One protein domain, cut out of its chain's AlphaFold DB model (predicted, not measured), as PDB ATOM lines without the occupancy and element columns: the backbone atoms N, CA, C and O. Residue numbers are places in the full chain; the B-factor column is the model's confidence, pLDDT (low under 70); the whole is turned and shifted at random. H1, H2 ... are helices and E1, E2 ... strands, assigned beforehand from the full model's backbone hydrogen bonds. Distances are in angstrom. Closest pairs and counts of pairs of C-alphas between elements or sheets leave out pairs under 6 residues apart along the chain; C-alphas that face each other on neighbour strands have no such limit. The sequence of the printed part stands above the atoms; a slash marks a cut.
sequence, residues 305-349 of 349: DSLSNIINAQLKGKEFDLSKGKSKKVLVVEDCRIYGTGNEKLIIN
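Overview. This is residues 305 to 349 of the 349 residues of the protein "DUF4403 family protein" of Bacteroidetes bacterium (UniProt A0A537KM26). Two small hairpins, E1 with E2 and E3 with E4, make the two ends of a flat, stretched-out arch, and one helix, H1, packs with its residues 305 to 312 on the E3 E4 end, mainly by E3. The loop between E1 and E2 reaches to one far end of the arch, and the loop between E3 and E4 to the other. The printed part has 45 residues with one named helix and four named strands, in the order H1, E1, E2, E3, E4; each sheet has two antiparallel strands, and the class is mixed, helices and strands. The whole is only just loose, close to extended, with a radius of gyration of the C-alphas of 13.8 A and spans of 43 by 22 by 11 A.

Along the chain. Strand E1 is residues 319 to 321, 6.5 A from first to last C-alpha, and E2 is residues 330 to 332, 6.4 A. Strand E3 is residues 338 to 340, 7.0 A, and E4 is residues 346 to 348, 6.6 A. Helix H1, residues 305 to 315, is 14.9 A long; its C-alpha 305 is at (139.880, 188.520, 206.153) and its C-alpha 315 at (147.155, 190.420, 219.062). E4 ends with C-alpha 348 at (140.951, 181.321, 214.789).

Arrangement. E1 and E2 form a hairpin, antiparallel at 156 degrees between their directions. The C-alphas of Phe 320 and Leu 331 face each other at 5.0 A, and N 320 and O 331 are 2.8 A apart, within hydrogen-bond range, as are N 331 and O 320 at 2.8 A. E3 and E4 form the other hairpin, antiparallel at 153 degrees, with N 339 and O 347 at 3.1 A and N 347 and O 339 at 3.0 A, both within hydrogen-bond range. H1 and E3 have 4 pairs of C-alphas within 8 A; the closest are those of Ser 308 and Ile 338, 5.1 A apart. H1 and E4 are only just apart, with their closest C-alphas 8.3 A from each other. E1 is apart from E3 and from E4, and so is E2. In H1, 6 of 7 pairs of O i and N i+4 are within hydrogen-bond range.

Size, cuts and confidence. The C-alphas of Lys 326 and Asn 343 are the two farthest apart, at 42.8 A, while those of Asp 305 and Asn 349, the chain's last residue, are 12.2 A apart. The printed part has no cut. The links H1 to E1, E2 to E3 and E3 to E4 are tight; the link E1 to E2, with 8 residues, is short, and no link is long. The mean pLDDT of the printed part is 79.2, and residues 324, 326 to 327 and 342 to 345 are under 70.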
ATOM      1  N   ASP A 305     138.584 187.842 206.290       75.00
ATOM      2  CA  ASP A 305     139.880 188.520 206.153       75.00
ATOM      3  C   ASP A 305     139.941 189.800 206.987       75.00
ATOM      4  O   ASP A 305     140.927 190.092 207.661       75.00
ATOM      5  N   SER A 306     138.849 190.553 207.016       73.50
ATOM      6  CA  SER A 306     138.802 191.791 207.776       73.50
ATOM      7  C   SER A 306     138.671 191.552 209.280       73.50
ATOM      8  O   SER A 306     139.294 192.265 210.062       73.50
ATOM      9  N   LEU A 307     137.928 190.523 209.704       78.62
ATOM     10  CA  LEU A 307     137.946 190.088 211.104       78.62
ATOM     11  C   LEU A 307     139.360 189.661 211.534       78.62
ATOM     12  O   LEU A 307     139.804 190.002 212.630       78.62
ATOM     13  N   SER A 308     140.091 188.985 210.643       84.31
ATOM     14  CA  SER A 308     141.500 188.632 210.843       84.31
ATOM     15  C   SER A 308     142.370 189.878 211.021       84.31
ATOM     16  O   SER A 308     143.191 189.923 211.932       84.31
ATOM     17  N   ASN A 309     142.152 190.930 210.221       83.31
ATOM     18  CA  ASN A 309     142.864 192.205 210.360       83.31
ATOM     19  C   ASN A 309     142.578 192.900 211.699       83.31
ATOM     20  O   ASN A 309     143.509 193.389 212.339       83.31
ATOM     21  N   ILE A 310     141.318 192.917 212.148       82.06
ATOM     22  CA  ILE A 310     140.930 193.510 213.439       82.06
ATOM     23  C   ILE A 310     141.613 192.769 214.598       82.06
ATOM     24  O   ILE A 310     142.176 193.408 215.487       82.06
ATOM     25  N   ILE A 311     141.613 191.431 214.581       83.75
ATOM     26  CA  ILE A 311     142.296 190.633 215.610       83.75
ATOM     27  C   ILE A 311     143.806 190.848 215.554       83.75
ATOM     28  O   ILE A 311     144.436 191.066 216.591       83.75
ATOM     29  N   ASN A 312     144.392 190.838 214.359       88.00
ATOM     30  CA  ASN A 312     145.818 191.079 214.181       88.00
ATOM     31  C   ASN A 312     146.235 192.460 214.696       88.00
ATOM     32  O   ASN A 312     147.280 192.565 215.328       88.00
ATOM     33  N   ALA A 313     145.413 193.499 214.524       84.94
ATOM     34  CA  ALA A 313     145.696 194.824 215.078       84.94
ATOM     35  C   ALA A 313     145.820 194.826 216.616       84.94
ATOM     36  O   ALA A 313     146.474 195.702 217.176       84.94
ATOM     37  N   GLN A 314     145.213 193.853 217.305       81.81
ATOM     38  CA  GLN A 314     145.244 193.754 218.767       81.81
ATOM     39  C   GLN A 314     146.183 192.680 219.320       81.81
ATOM     40  O   GLN A 314     146.634 192.820 220.460       81.81
ATOM     41  N   LEU A 315     146.419 191.593 218.580       85.12
ATOM     42  CA  LEU A 315     147.155 190.420 219.062       85.12
ATOM     43  C   LEU A 315     148.524 190.246 218.415       85.12
ATOM     44  O   LEU A 315     149.410 189.692 219.061       85.12
ATOM     45  N   LYS A 316     148.728 190.715 217.182       89.31
ATOM     46  CA  LYS A 316     149.995 190.513 216.477       89.31
ATOM     47  C   LYS A 316     151.147 191.164 217.241       89.31
ATOM     48  O   LYS A 316     151.084 192.331 217.614       89.31
ATOM     49  N   GLY A 317     152.204 190.392 217.470       87.62
ATOM     50  CA  GLY A 317     153.383 190.801 218.229       87.62
ATOM     51  C   GLY A 317     153.188 190.815 219.746       87.62
ATOM     52  O   GLY A 317     154.132 191.149 220.457       87.62
ATOM     53  N   LYS A 318     152.009 190.448 220.272       86.69
ATOM     54  CA  LYS A 318     151.848 190.276 221.718       86.69
ATOM     55  C   LYS A 318     152.569 189.026 222.193       86.69
ATOM     56  O   LYS A 318     152.449 187.952 221.599       86.69
ATOM     57  N   GLU A 319     153.274 189.197 223.301       87.06
ATOM     58  CA  GLU A 319     153.990 188.142 223.998       87.06
ATOM     59  C   GLU A 319     153.179 187.674 225.208       87.06
ATOM     60  O   GLU A 319     152.718 188.476 226.022       87.06
ATOM     61  N   PHE A 320     153.020 186.364 225.336       82.94
ATOM     62  CA  PHE A 320     152.376 185.713 226.463       82.94
ATOM     63  C   PHE A 320     153.406 184.854 227.185       82.94
ATOM     64  O   PHE A 320     153.995 183.940 226.599       82.94
ATOM     65  N   ASP A 321     153.628 185.140 228.464       83.56
ATOM     66  CA  ASP A 321     154.522 184.345 229.293       83.56
ATOM     67  C   ASP A 321     153.832 183.031 229.698       83.56
ATOM     68  O   ASP A 321     152.830 183.017 230.412       83.56
ATOM     69  N   LEU A 322     154.370 181.916 229.210       80.19
ATOM     70  CA  LEU A 322     153.932 180.552 229.511       80.19
ATOM     71  C   LEU A 322     154.943 179.818 230.400       80.19
ATOM     72  O   LEU A 322     154.956 178.581 230.453       80.19
ATOM     73  N   SER A 323     155.826 180.556 231.070       80.81
ATOM     74  CA  SER A 323     156.854 179.983 231.927       80.81
ATOM     75  C   SER A 323     156.227 179.178 233.064       80.81
ATOM     76  O   SER A 323     155.431 179.673 233.859       80.81
ATOM     77  N   LYS A 324     156.612 177.903 233.161       68.44
ATOM     78  CA  LYS A 324     156.311 177.037 234.308       68.44
ATOM     79  C   LYS A 324     157.625 176.555 234.915       68.44
ATOM     80  O   LYS A 324     158.421 175.891 234.248       68.44
ATOM     81  N   GLY A 325     157.848 176.878 236.189       70.38
ATOM     82  CA  GLY A 325     159.084 176.541 236.901       70.38
ATOM     83  C   GLY A 325     160.311 177.246 236.310       70.38
ATOM     84  O   GLY A 325     160.249 178.417 235.958       70.38
ATOM     85  N   LYS A 326     161.439 176.537 236.182       69.12
ATOM     86  CA  LYS A 326     162.720 177.097 235.694       69.12
ATOM     87  C   LYS A 326     162.806 177.275 234.166       69.12
ATOM     88  O   LYS A 326     163.844 177.687 233.662       69.12
ATOM     89  N   SER A 327     161.752 176.930 233.423       67.62
ATOM     90  CA  SER A 327     161.743 176.990 231.955       67.62
ATOM     91  C   SER A 327     161.051 178.265 231.488       67.62
ATOM     92  O   SER A 327     159.826 178.352 231.592       67.62
ATOM     93  N   LYS A 328     161.811 179.227 230.950       75.50
ATOM     94  CA  LYS A 328     161.232 180.436 230.354       75.50
ATOM     95  C   LYS A 328     160.629 180.094 228.991       75.50
ATOM     96  O   LYS A 328     161.352 179.660 228.097       75.50
ATOM     97  N   LYS A 329     159.314 180.248 228.837       79.06
ATOM     98  CA  LYS A 329     158.610 180.024 227.565       79.06
ATOM     99  C   LYS A 329     157.760 181.241 227.262       79.06
ATOM    100  O   LYS A 329     156.901 181.586 228.059       79.06
ATOM    101  N   VAL A 330     157.989 181.854 226.110       81.19
ATOM    102  CA  VAL A 330     157.212 182.999 225.635       81.19
ATOM    103  C   VAL A 330     156.512 182.581 224.352       81.19
ATOM    104  O   VAL A 330     157.143 182.013 223.461       81.19
ATOM    105  N   LEU A 331     155.206 182.815 224.282       81.56
ATOM    106  CA  LEU A 331     154.409 182.647 223.077       81.56
ATOM    107  C   LEU A 331     154.215 184.014 222.435       81.56
ATOM    108  O   LEU A 331     153.685 184.918 223.070       81.56
ATOM    109  N   VAL A 332     154.642 184.151 221.185       85.38
ATOM    110  CA  VAL A 332     154.460 185.372 220.398       85.38
ATOM    111  C   VAL A 332     153.450 185.078 219.304       85.38
ATOM    112  O   VAL A 332     153.583 184.089 218.584       85.38
ATOM    113  N   VAL A 333     152.429 185.919 219.187       87.12
ATOM    114  CA  VAL A 333     151.437 185.798 218.116       87.12
ATOM    115  C   VAL A 333     151.980 186.472 216.852       87.12
ATOM    116  O   VAL A 333     152.113 187.692 216.811       87.12
ATOM    117  N   GLU A 334     152.310 185.697 215.817       85.75
ATOM    118  CA  GLU A 334     152.839 186.231 214.546       85.75
ATOM    119  C   GLU A 334     151.741 186.719 213.587       85.75
ATOM    120  O   GLU A 334     151.915 187.726 212.896       85.75
ATOM    121  N   ASP A 335     150.629 185.990 213.523       85.62
ATOM    122  CA  ASP A 335     149.476 186.240 212.657       85.62
ATOM    123  C   ASP A 335     148.263 185.511 213.252       85.62
ATOM    124  O   ASP A 335     148.426 184.454 213.859       85.62
ATOM    125  N   CYS A 336     147.063 186.059 213.074       85.25
ATOM    126  CA  CYS A 336     145.803 185.396 213.394       85.25
ATOM    127  C   CYS A 336     144.863 185.445 212.194       85.25
ATOM    128  O   CYS A 336     144.565 186.519 211.672       85.25
ATOM    129  N   ARG A 337     144.322 184.295 211.800       85.38
ATOM    130  CA  ARG A 337     143.337 184.184 210.723       85.38
ATOM    131  C   ARG A 337     142.035 183.635 211.249       85.38
ATOM    132  O   ARG A 337     141.997 182.573 211.861       85.38
ATOM    133  N   ILE A 338     140.960 184.344 210.949       83.75
ATOM    134  CA  ILE A 338     139.598 183.878 211.146       83.75
ATOM    135  C   ILE A 338     139.113 183.286 209.835       83.75
ATOM    136  O   ILE A 338     139.334 183.858 208.776       83.75
ATOM    137  N   TYR A 339     138.428 182.155 209.899       82.75
ATOM    138  CA  TYR A 339     137.646 181.634 208.786       82.75
ATOM    139  C   TYR A 339     136.459 180.828 209.305       82.75
ATOM    140  O   TYR A 339     136.493 180.244 210.392       82.75
ATOM    141  N   GLY A 340     135.388 180.803 208.518       72.75
ATOM    142  CA  GLY A 340     134.216 179.983 208.798       72.75
ATOM    143  C   GLY A 340     134.394 178.552 208.315       72.75
ATOM    144  O   GLY A 340     134.979 178.305 207.262       72.75
ATOM    145  N   THR A 341     133.825 177.605 209.054       71.62
ATOM    146  CA  THR A 341     133.744 176.194 208.631       71.62
ATOM    147  C   THR A 341     132.341 175.753 208.233       71.62
ATOM    148  O   THR A 341     132.099 174.564 208.027       71.62
ATOM    149  N   GLY A 342     131.396 176.694 208.170       62.72
ATOM    150  CA  GLY A 342     129.970 176.385 208.245       62.72
ATOM    151  C   GLY A 342     129.565 175.929 209.653       62.72
ATOM    152  O   GLY A 342     130.411 175.790 210.541       62.72
ATOM    153  N   ASN A 343     128.264 175.692 209.856       63.19
ATOM    154  CA  ASN A 343     127.694 175.232 211.134       63.19
ATOM    155  C   ASN A 343     127.968 176.182 212.316       63.19
ATOM    156  O   ASN A 343     128.371 175.731 213.384       63.19
ATOM    157  N   GLU A 344     127.827 177.497 212.096       67.38
ATOM    158  CA  GLU A 344     127.906 178.540 213.142       67.38
ATOM    159  C   GLU A 344     129.257 178.640 213.873       67.38
ATOM    160  O   GLU A 344     129.367 179.299 214.906       67.38
ATOM    161  N   LYS A 345     130.308 177.995 213.356       67.94
ATOM    162  CA  LYS A 345     131.612 177.940 214.019       67.94
ATOM    163  C   LYS A 345     132.664 178.736 213.260       67.94
ATOM    164  O   LYS A 345     132.809 178.629 212.038       67.94
ATOM    165  N   LEU A 346     133.404 179.525 214.032       74.31
ATOM    166  CA  LEU A 346     134.576 180.269 213.600       74.31
ATOM    167  C   LEU A 346     135.818 179.547 214.103       74.31
ATOM    168  O   LEU A 346     135.870 179.122 215.258       74.31
ATOM    169  N   ILE A 347     136.820 179.433 213.240       78.94
ATOM    170  CA  ILE A 347     138.157 179.009 213.641       78.94
ATOM    171  C   ILE A 347     139.050 180.238 213.635       78.94
ATOM    172  O   ILE A 347     139.014 181.016 212.685       78.94
ATOM    173  N   ILE A 348     139.845 180.374 214.694       79.56
ATOM    174  CA  ILE A 348     140.951 181.321 214.789       79.56
ATOM    175  C   ILE A 348     142.228 180.479 214.769       79.56
ATOM    176  O   ILE A 348     142.368 179.579 215.600       79.56
ATOM    177  N   ASN A 349     143.098 180.723 213.792       73.69
ATOM    178  CA  ASN A 349     144.386 180.046 213.625       73.69
ATOM    179  C   ASN A 349     145.523 181.053 213.713       73.69
ATOM    180  O   ASN A 349     145.420 182.071 212.986       73.69
TER     181      ASN A 349